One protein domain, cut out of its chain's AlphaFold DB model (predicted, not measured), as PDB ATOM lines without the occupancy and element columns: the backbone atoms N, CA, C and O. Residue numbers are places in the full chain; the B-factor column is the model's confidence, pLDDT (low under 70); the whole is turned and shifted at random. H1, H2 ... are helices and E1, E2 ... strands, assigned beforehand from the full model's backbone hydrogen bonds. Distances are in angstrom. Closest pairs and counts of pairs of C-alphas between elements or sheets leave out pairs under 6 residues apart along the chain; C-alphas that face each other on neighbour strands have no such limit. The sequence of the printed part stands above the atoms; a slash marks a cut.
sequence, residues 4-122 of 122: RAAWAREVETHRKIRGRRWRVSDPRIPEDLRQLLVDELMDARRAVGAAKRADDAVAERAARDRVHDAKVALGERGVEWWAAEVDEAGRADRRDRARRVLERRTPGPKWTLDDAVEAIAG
ATOM      1  N   ARG A   4     -33.444 -22.094  -7.616       69.88
ATOM      2  CA  ARG A   4     -33.633 -20.680  -8.017       69.88
ATOM      3  C   ARG A   4     -33.814 -19.755  -6.811       69.88
ATOM      4  O   ARG A   4     -33.267 -18.656  -6.795       69.88
ATOM      5  N   ALA A   5     -34.555 -20.194  -5.793       69.81
ATOM      6  CA  ALA A   5     -34.825 -19.394  -4.599       69.81
ATOM      7  C   ALA A   5     -33.626 -19.337  -3.638       69.81
ATOM      8  O   ALA A   5     -33.492 -18.371  -2.886       69.81
ATOM      9  N   ALA A   6     -32.768 -20.361  -3.646       74.19
ATOM     10  CA  ALA A   6     -31.513 -20.353  -2.899       74.19
ATOM     11  C   ALA A   6     -30.508 -19.391  -3.548       74.19
ATOM     12  O   ALA A   6     -30.053 -18.464  -2.883       74.19
ATOM     13  N   TRP A   7     -30.284 -19.522  -4.859       79.75
ATOM     14  CA  TRP A   7     -29.414 -18.631  -5.632       79.75
ATOM     15  C   TRP A   7     -29.859 -17.160  -5.563       79.75
ATOM     16  O   TRP A   7     -29.043 -16.263  -5.372       79.75
ATOM     17  N   ALA A   8     -31.169 -16.897  -5.605       76.56
ATOM     18  CA  ALA A   8     -31.739 -15.555  -5.467       76.56
ATOM     19  C   ALA A   8     -31.345 -14.803  -4.182       76.56
ATOM     20  O   ALA A   8     -31.383 -13.574  -4.158       76.56
ATOM     21  N   ARG A   9     -31.010 -15.518  -3.098       78.69
ATOM     22  CA  ARG A   9     -30.582 -14.897  -1.831       78.69
ATOM     23  C   ARG A   9     -29.141 -14.397  -1.883       78.69
ATOM     24  O   ARG A   9     -28.765 -13.578  -1.051       78.69
ATOM     25  N   GLU A  10     -28.365 -14.881  -2.844       85.38
ATOM     26  CA  GLU A  10     -26.942 -14.581  -3.003       85.38
ATOM     27  C   GLU A  10     -26.692 -13.453  -4.015       85.38
ATOM     28  O   GLU A  10     -25.593 -12.907  -4.078       85.38
ATOM     29  N   VAL A  11     -27.717 -13.059  -4.779       88.44
ATOM     30  CA  VAL A  11     -27.628 -12.022  -5.814       88.44
ATOM     31  C   VAL A  11     -28.376 -10.743  -5.429       88.44
ATOM     32  O   VAL A  11     -29.398 -10.760  -4.739       88.44
ATOM     33  N   GLU A  12     -27.883  -9.592  -5.900       91.56
ATOM     34  CA  GLU A  12     -28.592  -8.316  -5.754       91.56
ATOM     35  C   GLU A  12     -29.914  -8.393  -6.538       91.56
ATOM     36  O   GLU A  12     -29.909  -8.548  -7.751       91.56
ATOM     37  N   THR A  13     -31.063  -8.273  -5.863       93.62
ATOM     38  CA  THR A  13     -32.386  -8.191  -6.525       93.62
ATOM     39  C   THR A  13     -32.864  -6.752  -6.699       93.62
ATOM     40  O   THR A  13     -33.725  -6.456  -7.531       93.62
ATOM     41  N   HIS A  14     -32.311  -5.832  -5.904       94.81
ATOM     42  CA  HIS A  14     -32.708  -4.432  -5.881       94.81
ATOM     43  C   HIS A  14     -31.524  -3.504  -5.642       94.81
ATOM     44  O   HIS A  14     -30.782  -3.690  -4.684       94.81
ATOM     45  N   ARG A  15     -31.485  -2.405  -6.393       94.25
ATOM     46  CA  ARG A  15     -30.599  -1.265  -6.161       94.25
ATOM     47  C   ARG A  15     -31.351  -0.123  -5.488       94.25
ATOM     48  O   ARG A  15     -32.481   0.200  -5.859       94.25
ATOM     49  N   LYS A  16     -30.728   0.537  -4.511       95.75
ATOM     50  CA  LYS A  16     -31.282   1.746  -3.877       95.75
ATOM     51  C   LYS A  16     -30.755   3.001  -4.570       95.75
ATOM     52  O   LYS A  16     -29.551   3.201  -4.658       95.75
ATOM     53  N   ILE A  17     -31.656   3.870  -5.023       94.12
ATOM     54  CA  ILE A  17     -31.326   5.165  -5.634       94.12
ATOM     55  C   ILE A  17     -32.197   6.230  -4.974       94.12
ATOM     56  O   ILE A  17     -33.425   6.161  -5.059       94.12
ATOM     57  N   ARG A  18     -31.568   7.213  -4.313       93.69
ATOM     58  CA  ARG A  18     -32.257   8.303  -3.588       93.69
ATOM     59  C   ARG A  18     -33.368   7.785  -2.656       93.69
ATOM     60  O   ARG A  18     -34.504   8.244  -2.707       93.69
ATOM     61  N   GLY A  19     -33.058   6.751  -1.870       93.06
ATOM     62  CA  GLY A  19     -33.992   6.121  -0.926       93.06
ATOM     63  C   GLY A  19     -35.053   5.203  -1.548       93.06
ATOM     64  O   GLY A  19     -35.712   4.467  -0.818       93.06
ATOM     65  N   ARG A  20     -35.202   5.174  -2.879       93.62
ATOM     66  CA  ARG A  20     -36.149   4.286  -3.573       93.62
ATOM     67  C   ARG A  20     -35.470   2.986  -3.989       93.62
ATOM     68  O   ARG A  20     -34.339   3.007  -4.472       93.62
ATOM     69  N   ARG A  21     -36.169   1.860  -3.821       94.44
ATOM     70  CA  ARG A  21     -35.726   0.544  -4.302       94.44
ATOM     71  C   ARG A  21     -36.146   0.360  -5.754       94.44
ATOM     72  O   ARG A  21     -37.309   0.555  -6.091       94.44
ATOM     73  N   TRP A  22     -35.196  -0.050  -6.579       93.50
ATOM     74  CA  TRP A  22     -35.392  -0.386  -7.981       93.50
ATOM     75  C   TRP A  22     -34.985  -1.830  -8.184       93.50
ATOM     76  O   TRP A  22     -33.897  -2.210  -7.761       93.50
ATOM     77  N   ARG A  23     -35.845  -2.625  -8.814       95.44
ATOM     78  CA  ARG A  23     -35.489  -3.977  -9.230       95.44
ATOM     79  C   ARG A  23     -34.316  -3.912 -10.214       95.44
ATOM     80  O   ARG A  23     -34.344  -3.066 -11.108       95.44
ATOM     81  N   VAL A  24     -33.299  -4.753 -10.034       95.56
ATOM     82  CA  VAL A  24     -32.210  -4.871 -11.020       95.56
ATOM     83  C   VAL A  24     -32.596  -5.840 -12.134       95.56
ATOM     84  O   VAL A  24     -33.500  -6.664 -11.959       95.56
ATOM     85  N   SER A  25     -31.924  -5.730 -13.279       96.38
ATOM     86  CA  SER A  25     -32.112  -6.649 -14.399       96.38
ATOM     87  C   SER A  25     -31.765  -8.084 -13.994       96.38
ATOM     88  O   SER A  25     -30.909  -8.299 -13.138       96.38
ATOM     89  N   ASP A  26     -32.426  -9.054 -14.614       95.31
ATOM     90  CA  ASP A  26     -32.179 -10.473 -14.382       95.31
ATOM     91  C   ASP A  26     -30.752 -10.847 -14.821       95.31
ATOM     92  O   ASP A  26     -30.435 -10.748 -16.011       95.31
ATOM     93  N   PRO A  27     -29.872 -11.264 -13.891       93.88
ATOM     94  CA  PRO A  27     -28.466 -11.480 -14.208       93.88
ATOM     95  C   PRO A  27     -28.214 -12.775 -14.995       93.88
ATOM     96  O   PRO A  27     -27.078 -13.019 -15.389       93.88
ATOM     97  N   ARG A  28     -29.242 -13.597 -15.246       93.12
ATOM     98  CA  ARG A  28     -29.131 -14.792 -16.104       93.12
ATOM     99  C   ARG A  28     -29.231 -14.476 -17.587       93.12
ATOM    100  O   ARG A  28     -28.850 -15.313 -18.399       93.12
ATOM    101  N   ILE A  29     -29.720 -13.284 -17.941       96.56
ATOM    102  CA  ILE A  29     -29.777 -12.858 -19.337       96.56
ATOM    103  C   ILE A  29     -28.335 -12.770 -19.864       96.56
ATOM    104  O   ILE A  29     -27.529 -12.038 -19.274       96.56
ATOM    105  N   PRO A  30     -28.005 -13.457 -20.975       97.06
ATOM    106  CA  PRO A  30     -26.697 -13.347 -21.613       97.06
ATOM    107  C   PRO A  30     -26.300 -11.889 -21.864       97.06
ATOM    108  O   PRO A  30     -27.135 -11.074 -22.249       97.06
ATOM    109  N   GLU A  31     -25.029 -11.552 -21.639       96.69
ATOM    110  CA  GLU A  31     -24.517 -10.172 -21.698       96.69
ATOM    111  C   GLU A  31     -24.883  -9.442 -22.995       96.69
ATOM    112  O   GLU A  31     -25.348  -8.305 -22.963       96.69
ATOM    113  N   ASP A  32     -24.713 -10.112 -24.132       96.62
ATOM    114  CA  ASP A  32     -25.006  -9.586 -25.463       96.62
ATOM    115  C   ASP A  32     -26.499  -9.283 -25.653       96.62
ATOM    116  O   ASP A  32     -26.858  -8.208 -26.134       96.62
ATOM    117  N   LEU A  33     -27.380 -10.182 -25.208       98.31
ATOM    118  CA  LEU A  33     -28.825  -9.950 -25.217       98.31
ATOM    119  C   LEU A  33     -29.227  -8.853 -24.225       98.31
ATOM    120  O   LEU A  33     -30.037  -7.986 -24.555       98.31
ATOM    121  N   ARG A  34     -28.632  -8.830 -23.028       98.00
ATOM    122  CA  ARG A  34     -28.893  -7.787 -22.031       98.00
ATOM    123  C   ARG A  34     -28.513  -6.414 -22.573       98.00
ATOM    124  O   ARG A  34     -29.284  -5.471 -22.404       98.00
ATOM    125  N   GLN A  35     -27.369  -6.302 -23.248       97.88
ATOM    126  CA  GLN A  35     -26.935  -5.052 -23.861       97.88
ATOM    127  C   GLN A  35     -27.916  -4.588 -24.944       97.88
ATOM    128  O   GLN A  35     -28.306  -3.423 -24.930       97.88
ATOM    129  N   LEU A  36     -28.421  -5.489 -25.797       97.81
ATOM    130  CA  LEU A  36     -29.460  -5.152 -26.783       97.81
ATOM    131  C   LEU A  36     -30.733  -4.594 -26.129       97.81
ATOM    132  O   LEU A  36     -31.291  -3.596 -26.596       97.81
ATOM    133  N   LEU A  37     -31.188  -5.202 -25.030       98.56
ATOM    134  CA  LEU A  37     -32.353  -4.722 -24.281       98.56
ATOM    135  C   LEU A  37     -32.097  -3.349 -23.630       98.56
ATOM    136  O   LEU A  37     -32.984  -2.490 -23.620       98.56
ATOM    137  N   VAL A  38     -30.890  -3.125 -23.098       98.44
ATOM    138  CA  VAL A  38     -30.471  -1.831 -22.535       98.44
ATOM    139  C   VAL A  38     -30.418  -0.758 -23.621       98.44
ATOM    140  O   VAL A  38     -30.926   0.346 -23.405       98.44
ATOM    141  N   ASP A  39     -29.874  -1.070 -24.793       98.44
ATOM    142  CA  ASP A  39     -29.813  -0.140 -25.919       98.44
ATOM    143  C   ASP A  39     -31.221   0.255 -26.380       98.44
ATOM    144  O   ASP A  39     -31.502   1.447 -26.551       98.44
ATOM    145  N   GLU A  40     -32.151  -0.706 -26.472       98.69
ATOM    146  CA  GLU A  40     -33.556  -0.408 -26.774       98.69
ATOM    147  C   GLU A  40     -34.198   0.470 -25.710       98.69
ATOM    148  O   GLU A  40     -34.888   1.437 -26.036       98.69
ATOM    149  N   LEU A  41     -33.957   0.174 -24.434       98.69
ATOM    150  CA  LEU A  41     -34.474   0.972 -23.332       98.69
ATOM    151  C   LEU A  41     -33.978   2.422 -23.408       98.69
ATOM    152  O   LEU A  41     -34.746   3.356 -23.154       98.69
ATOM    153  N   MET A  42     -32.704   2.627 -23.740       98.62
ATOM    154  CA  MET A  42     -32.116   3.959 -23.835       98.62
ATOM    155  C   MET A  42     -32.635   4.729 -25.052       98.62
ATOM    156  O   MET A  42     -32.971   5.909 -24.910       98.62
ATOM    157  N   ASP A  43     -32.797   4.079 -26.206       98.62
ATOM    158  CA  ASP A  43     -33.417   4.703 -27.378       98.62
ATOM    159  C   ASP A  43     -34.899   5.015 -27.169       98.62
ATOM    160  O   ASP A  43     -35.346   6.121 -27.477       98.62
ATOM    161  N   ALA A  44     -35.657   4.112 -26.546       98.69
ATOM    162  CA  ALA A  44     -37.052   4.357 -26.202       98.69
ATOM    163  C   ALA A  44     -37.198   5.540 -25.226       98.69
ATOM    164  O   ALA A  44     -38.064   6.396 -25.406       98.69
ATOM    165  N   ARG A  45     -36.312   5.668 -24.226       98.75
ATOM    166  CA  ARG A  45     -36.289   6.832 -23.316       98.75
ATOM    167  C   ARG A  45     -35.980   8.139 -24.046       98.75
ATOM    168  O   ARG A  45     -36.621   9.152 -23.759       98.75
ATOM    169  N   ARG A  46     -35.024   8.128 -24.982       98.81
ATOM    170  CA  ARG A  46     -34.738   9.290 -25.839       98.81
ATOM    171  C   ARG A  46     -35.963   9.675 -26.669       98.81
ATOM    172  O   ARG A  46     -36.305  10.856 -26.703       98.81
ATOM    173  N   ALA A  47     -36.654   8.692 -27.248       98.62
ATOM    174  CA  ALA A  47     -37.873   8.899 -28.027       98.62
ATOM    175  C   ALA A  47     -39.014   9.502 -27.190       98.62
ATOM    176  O   ALA A  47     -39.661  10.437 -27.651       98.62
ATOM    177  N   VAL A  48     -39.202   9.073 -25.931       98.81
ATOM    178  CA  VAL A  48     -40.153   9.729 -25.006       98.81
ATOM    179  C   VAL A  48     -39.813  11.212 -24.843       98.81
ATOM    180  O   VAL A  48     -40.692  12.066 -24.909       98.81
ATOM    181  N   GLY A  49     -38.533  11.536 -24.631       98.50
ATOM    182  CA  GLY A  49     -38.087  12.922 -24.499       98.50
ATOM    183  C   GLY A  49     -38.306  13.751 -25.768       98.50
ATOM    184  O   GLY A  49     -38.668  14.920 -25.668       98.50
ATOM    185  N   ALA A  50     -38.097  13.159 -26.946       98.75
ATOM    186  CA  ALA A  50     -38.343  13.812 -28.230       98.75
ATOM    187  C   ALA A  50     -39.838  14.080 -28.455       98.75
ATOM    188  O   ALA A  50     -40.201  15.219 -28.728       98.75
ATOM    189  N   ALA A  51     -40.692  13.076 -28.242       98.69
ATOM    190  CA  ALA A  51     -42.138  13.204 -28.391       98.69
ATOM    191  C   ALA A  51     -42.727  14.275 -27.463       98.69
ATOM    192  O   ALA A  51     -43.494  15.119 -27.907       98.69
ATOM    193  N   LYS A  52     -42.280  14.326 -26.199       98.56
ATOM    194  CA  LYS A  52     -42.670  15.389 -25.258       98.56
ATOM    195  C   LYS A  52     -42.312  16.792 -25.741       98.56
ATOM    196  O   LYS A  52     -43.084  17.715 -25.534       98.56
ATOM    197  N   ARG A  53     -41.128  16.972 -26.339       98.56
ATOM    198  CA  ARG A  53     -40.708  18.281 -26.874       98.56
ATOM    199  C   ARG A  53     -41.507  18.690 -28.109       98.56
ATOM    200  O   ARG A  53     -41.629  19.880 -28.360       98.56
ATOM    201  N   ALA A  54     -42.008  17.713 -28.857       98.38
ATOM    202  CA  ALA A  54     -42.850  17.923 -30.027       98.38
ATOM    203  C   ALA A  54     -44.353  18.008 -29.694       98.38
ATOM    204  O   ALA A  54     -45.145  18.181 -30.611       98.38
ATOM    205  N   ASP A  55     -44.736  17.858 -28.419       98.25
ATOM    206  CA  ASP A  55     -46.130  17.716 -27.967       98.25
ATOM    207  C   ASP A  55     -46.914  16.609 -28.709       98.25
ATOM    208  O   ASP A  55     -48.122  16.682 -28.925       98.25
ATOM    209  N   ASP A  56     -46.212  15.542 -29.108       98.62
ATOM    210  CA  ASP A  56     -46.794  14.410 -29.829       98.62
ATOM    211  C   ASP A  56     -47.184  13.297 -28.846       98.62
ATOM    212  O   ASP A  56     -46.378  12.437 -28.466       98.62
ATOM    213  N   ALA A  57     -48.450  13.307 -28.432       98.50
ATOM    214  CA  ALA A  57     -48.993  12.330 -27.493       98.50
ATOM    215  C   ALA A  57     -48.974  10.885 -28.033       98.50
ATOM    216  O   ALA A  57     -48.834   9.934 -27.255       98.50
ATOM    217  N   VAL A  58     -49.093  10.697 -29.352       98.56
ATOM    218  CA  VAL A  58     -49.113   9.367 -29.979       98.56
ATOM    219  C   VAL A  58     -47.707   8.776 -29.980       98.56
ATOM    220  O   VAL A  58     -47.509   7.653 -29.502       98.56
ATOM    221  N   ALA A  59     -46.713   9.545 -30.428       98.50
ATOM    222  CA  ALA A  59     -45.313   9.135 -30.378       98.50
ATOM    223  C   ALA A  59     -44.843   8.922 -28.933       98.50
ATOM    224  O   ALA A  59     -44.088   7.986 -28.650       98.50
ATOM    225  N   GLU A  60     -45.321   9.742 -27.994       98.69
ATOM    226  CA  GLU A  60     -45.000   9.586 -26.580       98.69
ATOM    227  C   GLU A  60     -45.521   8.251 -26.039       98.69
ATOM    228  O   GLU A  60     -44.781   7.524 -25.364       98.69
ATOM    229  N   ARG A  61     -46.780   7.910 -26.337       98.69
ATOM    230  CA  ARG A  61     -47.378   6.638 -25.928       98.69
ATOM    231  C   ARG A  61     -46.601   5.458 -26.504       98.69
ATOM    232  O   ARG A  61     -46.185   4.592 -25.736       98.69
ATOM    233  N   ALA A  62     -46.320   5.472 -27.806       98.56
ATOM    234  CA  ALA A  62     -45.557   4.414 -28.463       98.56
ATOM    235  C   ALA A  62     -44.152   4.244 -27.851       98.56
ATOM    236  O   ALA A  62     -43.703   3.127 -27.587       98.56
ATOM    237  N   ALA A  63     -43.458   5.345 -27.551       98.69
ATOM    238  CA  ALA A  63     -42.145   5.298 -26.917       98.69
ATOM    239  C   ALA A  63     -42.203   4.767 -25.471       98.69
ATOM    240  O   ALA A  63     -41.319   4.017 -25.047       98.69
ATOM    241  N   ARG A  64     -43.249   5.104 -24.703       98.75
ATOM    242  CA  ARG A  64     -43.465   4.552 -23.353       98.75
ATOM    243  C   ARG A  64     -43.761   3.054 -23.377       98.75
ATOM    244  O   ARG A  64     -43.264   2.348 -22.498       98.75
ATOM    245  N   ASP A  65     -44.505   2.579 -24.370       98.69
ATOM    246  CA  ASP A  65     -44.783   1.152 -24.547       98.69
ATOM    247  C   ASP A  65     -43.478   0.387 -24.843       98.69
ATOM    248  O   ASP A  65     -43.195  -0.620 -24.197       98.69
ATOM    249  N   ARG A  66     -42.584   0.943 -25.674       98.75
ATOM    250  CA  ARG A  66     -41.231   0.385 -25.893       98.75
ATOM    251  C   ARG A  66     -40.385   0.335 -24.616       98.75
ATOM    252  O   ARG A  66     -39.704  -0.657 -24.366       98.75
ATOM    253  N   VAL A  67     -40.440   1.378 -23.777       98.88
ATOM    254  CA  VAL A  67     -39.783   1.373 -22.454       98.88
ATOM    255  C   VAL A  67     -40.351   0.268 -21.567       98.88
ATOM    256  O   VAL A  67     -39.611  -0.339 -20.793       98.88
ATOM    257  N   HIS A  68     -41.662   0.039 -21.620       98.69
ATOM    258  CA  HIS A  68     -42.296  -1.027 -20.862       98.69
ATOM    259  C   HIS A  68     -41.823  -2.404 -21.342       98.69
ATOM    260  O   HIS A  68     -41.348  -3.165 -20.501       98.69
ATOM    261  N   ASP A  69     -41.846  -2.668 -22.652       98.75
ATOM    262  CA  ASP A  69     -41.368  -3.926 -23.237       98.75
ATOM    263  C   ASP A  69     -39.934  -4.250 -22.799       98.75
ATOM    264  O   ASP A  69     -39.685  -5.306 -22.221       98.75
ATOM    265  N   ALA A  70     -39.002  -3.307 -22.980       98.69
ATOM    266  CA  ALA A  70     -37.599  -3.518 -22.627       98.69
ATOM    267  C   ALA A  70     -37.408  -3.804 -21.131       98.69
ATOM    268  O   ALA A  70     -36.605  -4.652 -20.753       98.69
ATOM    269  N   LYS A  71     -38.174  -3.140 -20.257       98.56
ATOM    270  CA  LYS A  71     -38.082  -3.361 -18.808       98.56
ATOM    271  C   LYS A  71     -38.658  -4.693 -18.356       98.56
ATOM    272  O   LYS A  71     -38.136  -5.260 -17.401       98.56
ATOM    273  N   VAL A  72     -39.733  -5.164 -18.982       98.38
ATOM    274  CA  VAL A  72     -40.268  -6.498 -18.686       98.38
ATOM    275  C   VAL A  72     -39.295  -7.566 -19.183       98.38
ATOM    276  O   VAL A  72     -38.959  -8.466 -18.420       98.38
ATOM    277  N   ALA A  73     -38.752  -7.412 -20.396       98.19
ATOM    278  CA  ALA A  73     -37.739  -8.317 -20.941       98.19
ATOM    279  C   ALA A  73     -36.475  -8.382 -20.060       98.19
ATOM    280  O   ALA A  73     -35.990  -9.467 -19.759       98.19
ATOM    281  N   LEU A  74     -35.991  -7.236 -19.560       98.12
ATOM    282  CA  LEU A  74     -34.875  -7.168 -18.600       98.12
ATOM    283  C   LEU A  74     -35.209  -7.762 -17.222       98.12
ATOM    284  O   LEU A  74     -34.318  -7.891 -16.386       98.12
ATOM    285  N   GLY A  75     -36.477  -8.054 -16.930       96.81
ATOM    286  CA  GLY A  75     -36.934  -8.496 -15.615       96.81
ATOM    287  C   GLY A  75     -37.080  -7.381 -14.578       96.81
ATOM    288  O   GLY A  75     -37.419  -7.668 -13.433       96.81
ATOM    289  N   GLU A  76     -36.882  -6.111 -14.946       97.12
ATOM    290  CA  GLU A  76     -37.062  -4.941 -14.065       97.12
ATOM    291  C   GLU A  76     -38.541  -4.665 -13.734       97.12
ATOM    292  O   GLU A  76     -38.854  -3.913 -12.805       97.12
ATOM    293  N   ARG A  77     -39.458  -5.242 -14.516       96.50
ATOM    294  CA  ARG A  77     -40.917  -5.178 -14.367       96.50
ATOM    295  C   ARG A  77     -41.540  -6.543 -14.652       96.50
ATOM    296  O   ARG A  77     -40.862  -7.441 -15.133       96.50
ATOM    297  N   GLY A  78     -42.834  -6.669 -14.367       94.00
ATOM    298  CA  GLY A  78     -43.556  -7.931 -14.496       94.00
ATOM    299  C   GLY A  78     -43.208  -8.884 -13.357       94.00
ATOM    300  O   GLY A  78     -42.871  -8.444 -12.246       94.00
ATOM    301  N   VAL A  79     -43.278 -10.181 -13.643       92.06
ATOM    302  CA  VAL A  79     -42.952 -11.237 -12.681       92.06
ATOM    303  C   VAL A  79     -41.525 -11.109 -12.152       92.06
ATOM    304  O   VAL A  79     -40.609 -10.651 -12.834       92.06
ATOM    305  N   GLU A  80     -41.348 -11.447 -10.880       92.38
ATOM    306  CA  GLU A  80     -40.049 -11.400 -10.220       92.38
ATOM    307  C   GLU A  80     -39.159 -12.518 -10.746       92.38
ATOM    308  O   GLU A  80     -39.499 -13.693 -10.645       92.38
ATOM    309  N   TRP A  81     -37.992 -12.170 -11.284       91.38
ATOM    310  CA  TRP A  81     -37.091 -13.169 -11.856       91.38
ATOM    311  C   TRP A  81     -36.504 -14.132 -10.814       91.38
ATOM    312  O   TRP A  81     -36.077 -15.229 -11.175       91.38
ATOM    313  N   TRP A  82     -36.516 -13.741  -9.534       91.44
ATOM    314  CA  TRP A  82     -36.111 -14.556  -8.385       91.44
ATOM    315  C   TRP A  82     -37.254 -15.356  -7.752       91.44
ATOM    316  O   TRP A  82     -37.033 -16.032  -6.744       91.44
ATOM    317  N   ALA A  83     -38.483 -15.247  -8.270       88.12
ATOM    318  CA  ALA A  83     -39.592 -16.017  -7.732       88.12
ATOM    319  C   ALA A  83     -39.278 -17.516  -7.837       88.12
ATOM    320  O   ALA A  83     -38.755 -17.989  -8.848       88.12
ATOM    321  N   ALA A  84     -39.585 -18.254  -6.766       82.25
ATOM    322  CA  ALA A  84     -39.391 -19.701  -6.733       82.25
ATOM    323  C   ALA A  84     -40.214 -20.394  -7.827       82.25
ATOM    324  O   ALA A  84     -39.734 -21.336  -8.445       82.25
ATOM    325  N   GLU A  85     -41.413 -19.862  -8.070       83.25
ATOM    326  CA  GLU A  85     -42.352 -20.289  -9.094       83.25
ATOM    327  C   GLU A  85     -42.794 -19.058  -9.887       83.25
ATOM    328  O   GLU A  85     -43.102 -18.009  -9.315       83.25
ATOM    329  N   VAL A  86     -42.830 -19.193 -11.207       84.19
ATOM    330  CA  VAL A  86     -43.426 -18.215 -12.123       84.19
ATOM    331  C   VAL A  86     -44.547 -18.950 -12.841       84.19
ATOM    332  O   VAL A  86     -44.348 -20.086 -13.276       84.19
ATOM    333  N   ASP A  87     -45.726 -18.352 -12.945       89.06
ATOM    334  CA  ASP A  87     -46.807 -18.951 -13.719       89.06
ATOM    335  C   ASP A  87     -46.533 -18.843 -15.228       89.06
ATOM    336  O   ASP A  87     -45.670 -18.089 -15.692       89.06
ATOM    337  N   GLU A  88     -47.247 -19.638 -16.025       92.56
ATOM    338  CA  GLU A  88     -47.039 -19.614 -17.475       92.56
ATOM    339  C   GLU A  88     -47.420 -18.260 -18.083       92.56
ATOM    340  O   GLU A  88     -46.774 -17.815 -19.023       92.56
ATOM    341  N   ALA A  89     -48.397 -17.560 -17.502       94.00
ATOM    342  CA  ALA A  89     -48.792 -16.229 -17.950       94.00
ATOM    343  C   ALA A  89     -47.647 -15.211 -17.821       94.00
ATOM    344  O   ALA A  89     -47.381 -14.453 -18.753       94.00
ATOM    345  N   GLY A  90     -46.927 -15.214 -16.697       93.25
ATOM    346  CA  GLY A  90     -45.776 -14.349 -16.474       93.25
ATOM    347  C   GLY A  90     -44.592 -14.664 -17.384       93.25
ATOM    348  O   GLY A  90     -43.934 -13.744 -17.876       93.25
ATOM    349  N   ARG A  91     -44.335 -15.954 -17.643       92.44
ATOM    350  CA  ARG A  91     -43.333 -16.372 -18.637       92.44
ATOM    351  C   ARG A  91     -43.725 -15.937 -20.046       92.44
ATOM    352  O   ARG A  91     -42.889 -15.381 -20.754       92.44
ATOM    353  N   ALA A  92     -44.981 -16.147 -20.434       96.31
ATOM    354  CA  ALA A  92     -45.502 -15.774 -21.743       96.31
ATOM    355  C   ALA A  92     -45.424 -14.257 -21.984       96.31
ATOM    356  O   ALA A  92     -44.899 -13.848 -23.015       96.31
ATOM    357  N   ASP A  93     -45.826 -13.417 -21.018       97.62
ATOM    358  CA  ASP A  93     -45.666 -11.957 -21.149       97.62
ATOM    359  C   ASP A  93     -44.188 -11.595 -21.317       97.62
ATOM    360  O   ASP A  93     -43.833 -10.868 -22.240       97.62
ATOM    361  N   ARG A  94     -43.277 -12.160 -20.514       97.19
ATOM    362  CA  ARG A  94     -41.847 -11.862 -20.673       97.19
ATOM    363  C   ARG A  94     -41.299 -12.272 -22.045       97.19
ATOM    364  O   ARG A  94     -40.540 -11.491 -22.625       97.19
ATOM    365  N   ARG A  95     -41.706 -13.429 -22.585       97.88
ATOM    366  CA  ARG A  95     -41.357 -13.869 -23.950       97.88
ATOM    367  C   ARG A  95     -41.878 -12.904 -25.007       97.88
ATOM    368  O   ARG A  95     -41.107 -12.460 -25.855       97.88
ATOM    369  N   ASP A  96     -43.148 -12.519 -24.928       98.44
ATOM    370  CA  ASP A  96     -43.775 -11.600 -25.883       98.44
ATOM    371  C   ASP A  96     -43.082 -10.233 -25.895       98.44
ATOM    372  O   ASP A  96     -42.824  -9.654 -26.953       98.44
ATOM    373  N   ARG A  97     -42.735  -9.710 -24.715       98.44
ATOM    374  CA  ARG A  97     -42.019  -8.432 -24.578       98.44
ATOM    375  C   ARG A  97     -40.596  -8.526 -25.114       98.44
ATOM    376  O   ARG A  97     -40.155  -7.606 -25.803       98.44
ATOM    377  N   ALA A  98     -39.900  -9.631 -24.844       98.31
ATOM    378  CA  ALA A  98     -38.578  -9.894 -25.404       98.31
ATOM    379  C   ALA A  98     -38.631  -9.964 -26.937       98.31
ATOM    380  O   ALA A  98     -37.861  -9.268 -27.599       98.31
ATOM    381  N   ARG A  99     -39.595 -10.701 -27.505       98.44
ATOM    382  CA  ARG A  99     -39.790 -10.811 -28.957       98.44
ATOM    383  C   ARG A  99     -40.011  -9.445 -29.601       98.44
ATOM    384  O   ARG A  99     -39.281  -9.096 -30.522       98.44
ATOM    385  N   ARG A 100     -40.917  -8.622 -29.058       98.38
ATOM    386  CA  ARG A 100     -41.165  -7.249 -29.551       98.38
ATOM    387  C   ARG A 100     -39.902  -6.389 -29.572       98.38
ATOM    388  O   ARG A 100     -39.738  -5.561 -30.466       98.38
ATOM    389  N   VAL A 101     -39.027  -6.529 -28.573       98.44
ATOM    390  CA  VAL A 101     -37.746  -5.809 -28.551       98.44
ATOM    391  C   VAL A 101     -36.801  -6.348 -29.620       98.44
ATOM    392  O   VAL A 101     -36.229  -5.550 -30.358       98.44
ATOM    393  N   LEU A 102     -36.666  -7.667 -29.742       97.62
ATOM    394  CA  LEU A 102     -35.752  -8.304 -30.694       97.62
ATOM    395  C   LEU A 102     -36.197  -8.158 -32.160       97.62
ATOM    396  O   LEU A 102     -35.361  -8.134 -33.058       97.62
ATOM    397  N   GLU A 103     -37.489  -7.957 -32.415       96.00
ATOM    398  CA  GLU A 103     -38.010  -7.554 -33.730       96.00
ATOM    399  C   GLU A 103     -37.582  -6.127 -34.111       96.00
ATOM    400  O   GLU A 103     -37.371  -5.835 -35.286       96.00
ATOM    401  N   ARG A 104     -37.413  -5.230 -33.127       95.69
ATOM    402  CA  ARG A 104     -36.859  -3.878 -33.338       95.69
ATOM    403  C   ARG A 104     -35.331  -3.858 -33.328       95.69
ATOM    404  O   ARG A 104     -34.731  -2.951 -33.902       95.69
ATOM    405  N   ARG A 105     -34.711  -4.824 -32.646       94.56
ATOM    406  CA  ARG A 105     -33.261  -4.983 -32.486       94.56
ATOM    407  C   ARG A 105     -32.854  -6.418 -32.719       94.56
ATOM    408  O   ARG A 105     -32.708  -7.192 -31.774       94.56
ATOM    409  N   THR A 106     -32.649  -6.738 -33.988       90.69
ATOM    410  CA  THR A 106     -32.245  -8.078 -34.389       90.69
ATOM    411  C   THR A 106     -30.961  -8.467 -33.658       90.69
ATOM    412  O   THR A 106     -29.984  -7.709 -33.697       90.69
ATOM    413  N   PRO A 107     -30.949  -9.614 -32.963       91.38
ATOM    414  CA  PRO A 107     -29.749 -10.073 -32.297       91.38
ATOM    415  C   PRO A 107     -28.674 -10.444 -33.326       91.38
ATOM    416  O   PRO A 107     -28.954 -10.686 -34.501       91.38
ATOM    417  N   GLY A 108     -27.417 -10.463 -32.882       88.75
ATOM    418  CA  GLY A 108     -26.303 -10.876 -33.732       88.75
ATOM    419  C   GLY A 108     -26.417 -12.342 -34.181       88.75
ATOM    420  O   GLY A 108     -27.202 -13.103 -33.617       88.75
ATOM    421  N   PRO A 109     -25.567 -12.786 -35.127       92.62
ATOM    422  CA  PRO A 109     -25.673 -14.099 -35.780       92.62
ATOM    423  C   PRO A 109     -25.536 -15.303 -34.836       92.62
ATOM    424  O   PRO A 109     -25.828 -16.426 -35.226       92.62
ATOM    425  N   LYS A 110     -25.089 -15.076 -33.595       94.88
ATOM    426  CA  LYS A 110     -25.043 -16.081 -32.530       94.88
ATOM    427  C   LYS A 110     -26.435 -16.586 -32.132       94.88
ATOM    428  O   LYS A 110     -26.537 -17.706 -31.647       94.88
ATOM    429  N   TRP A 111     -27.473 -15.769 -32.298       96.69
ATOM    430  CA  TRP A 111     -28.809 -16.078 -31.813       96.69
ATOM    431  C   TRP A 111     -29.811 -16.131 -32.956       96.69
ATOM    432  O   TRP A 111     -29.902 -15.199 -33.756       96.69
ATOM    433  N   THR A 112     -30.635 -17.175 -32.977       96.62
ATOM    434  CA  THR A 112     -31.933 -17.069 -33.642       96.62
ATOM    435  C   THR A 112     -32.861 -16.189 -32.797       96.62
ATOM    436  O   THR A 112     -32.615 -15.968 -31.606       96.62
ATOM    437  N   LEU A 113     -33.935 -15.665 -33.398       95.56
ATOM    438  CA  LEU A 113     -34.925 -14.884 -32.650       95.56
ATOM    439  C   LEU A 113     -35.527 -15.712 -31.507       95.56
ATOM    440  O   LEU A 113     -35.636 -15.214 -30.390       95.56
ATOM    441  N   ASP A 114     -35.883 -16.965 -31.777       96.31
ATOM    442  CA  ASP A 114     -36.545 -17.826 -30.799       96.31
ATOM    443  C   ASP A 114     -35.593 -18.226 -29.664       96.31
ATOM    444  O   ASP A 114     -35.966 -18.109 -28.497       96.31
ATOM    445  N   ASP A 115     -34.336 -18.561 -29.973       97.38
ATOM    446  CA  ASP A 115     -33.332 -18.869 -28.944       97.38
ATOM    447  C   ASP A 115     -33.044 -17.657 -28.051       97.38
ATOM    448  O   ASP A 115     -32.906 -17.796 -26.836       97.38
ATOM    449  N   ALA A 116     -32.974 -16.453 -28.630       97.69
ATOM    450  CA  ALA A 116     -32.789 -15.229 -27.856       97.69
ATOM    451  C   ALA A 116     -33.991 -14.934 -26.946       97.69
ATOM    452  O   ALA A 116     -33.805 -14.519 -25.801       97.69
ATOM    453  N   VAL A 117     -35.218 -15.150 -27.433       97.88
ATOM    454  CA  VAL A 117     -36.440 -14.978 -26.631       97.88
ATOM    455  C   VAL A 117     -36.445 -15.942 -25.446       97.88
ATOM    456  O   VAL A 117     -36.665 -15.502 -24.314       97.88
ATOM    457  N   GLU A 118     -36.151 -17.224 -25.671       96.44
ATOM    458  CA  GLU A 118     -36.100 -18.209 -24.588       96.44
ATOM    459  C   GLU A 118     -34.948 -17.930 -23.614       96.44
ATOM    460  O   GLU A 118     -35.147 -18.006 -22.403       96.44
ATOM    461  N   ALA A 119     -33.779 -17.498 -24.097       95.75
ATOM    462  CA  ALA A 119     -32.656 -17.119 -23.236       95.75
ATOM    463  C   ALA A 119     -32.956 -15.899 -22.343       95.75
ATOM    464  O   ALA A 119     -32.378 -15.764 -21.265       95.75
ATOM    465  N   ILE A 120     -33.846 -14.997 -22.770       96.06
ATOM    466  CA  ILE A 120     -34.276 -13.837 -21.973       96.06
ATOM    467  C   ILE A 120     -35.373 -14.211 -20.963       96.06
ATOM    468  O   ILE A 120     -35.469 -13.581 -19.902       96.06
ATOM    469  N   ALA A 121     -36.233 -15.174 -21.302       89.50
ATOM    470  CA  ALA A 121     -37.430 -15.511 -20.532       89.50
ATOM    471  C   ALA A 121     -37.297 -16.744 -19.613       89.50
ATOM    472  O   ALA A 121     -38.141 -16.904 -18.725       89.50
ATOM    473  N   GLY A 122     -36.279 -17.589 -19.815       77.56
ATOM    474  CA  GLY A 122     -35.973 -18.781 -19.003       77.56
ATOM    475  C   GLY A 122     -35.435 -18.475 -17.608       77.56
ATOM    476  O   GLY A 122     -35.841 -19.179 -16.644       77.56
TER     477      GLY A 122
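Overview. This is residues 4 to 122 of the 122 residues of an uncharacterized protein of Sandaracinus sp (UniProt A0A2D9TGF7). A long helical hairpin, H2 and H3 side by side, has two more helices at the end where H2 begins and H3 ends: H4 crosses the last part of H3, and H5 packs on H4. A small strand hairpin, E1 and E2, lies apart from H3, H4 and H5, and the short H1 comes before it. The printed part has 119 residues with five named helices and two named strands, in the order H1, E1, E2, H2, H3, H4, H5; the sheet is E1 - E2, antiparallel, and the class is mostly helix. The whole is compact, with a radius of gyration of the C-alphas of 15.0 A and spans of 48 by 41 by 25 A.

Along the chain. Find C-alpha 14 at (-32.708, -4.432, -5.881), where E1, residues 14 to 17, begins; E2, residues 20 to 23, follows it. Before them look for H1, residues 4 to 7. Then go to C-alpha 31 at (-24.517, -10.172, -21.698): from there H2, residues 31 to 53, runs 33.1 A. H3, residues 57 to 73, is 24.4 A long, and H4, residues 88 to 104, is 24.6 A long. H5, residues 113 to 121, runs 12.4 A to C-alpha 121 at (-37.430, -15.511, -20.532).

Arrangement. Start at the hairpin of E1 and E2, antiparallel at 145 degrees: N 15 and O 22 are 2.8 A apart and N 17 and O 20 are 2.9 A apart, both within hydrogen-bond range. H1 is apart from E2 and from the other helices. Next, H2 and H3 form a helical hairpin: they touch, closest at the C-alphas of Ala 51 and Glu 60, 5.0 A, at a shallow tilt of 19 degrees, opposite ways. H3 touches H4 with residues 66 to 73 alone, closest at the C-alphas of Asp 69 and Arg 97, 4.7 A, at a steep tilt of 59 degrees. H4 touches H5, closest at the C-alphas of Arg 95 and Ala 121, 5.5 A, at a steep tilt of 47 degrees, opposite ways. H2 and H5 are close but not clearly touching, with the C-alphas of Leu 33 and Ala 116 closest at 7.1 A. In H2, H3 and H5 every O i to N i+4 pair is within hydrogen-bond range, in H4 12 of 13 are, and H1 is too short for such a pair.

Size, cuts and confidence. The C-alphas of Ala 6 and Ala 54 are the two farthest apart, 48.3 A. The printed part has no cut and ends at residue 122, the chain's last. The link from H3 to H4, residues 74 to 87, is long. Mean pLDDT of the printed part is 94.6; look for values under 70 at residues 4 to 5.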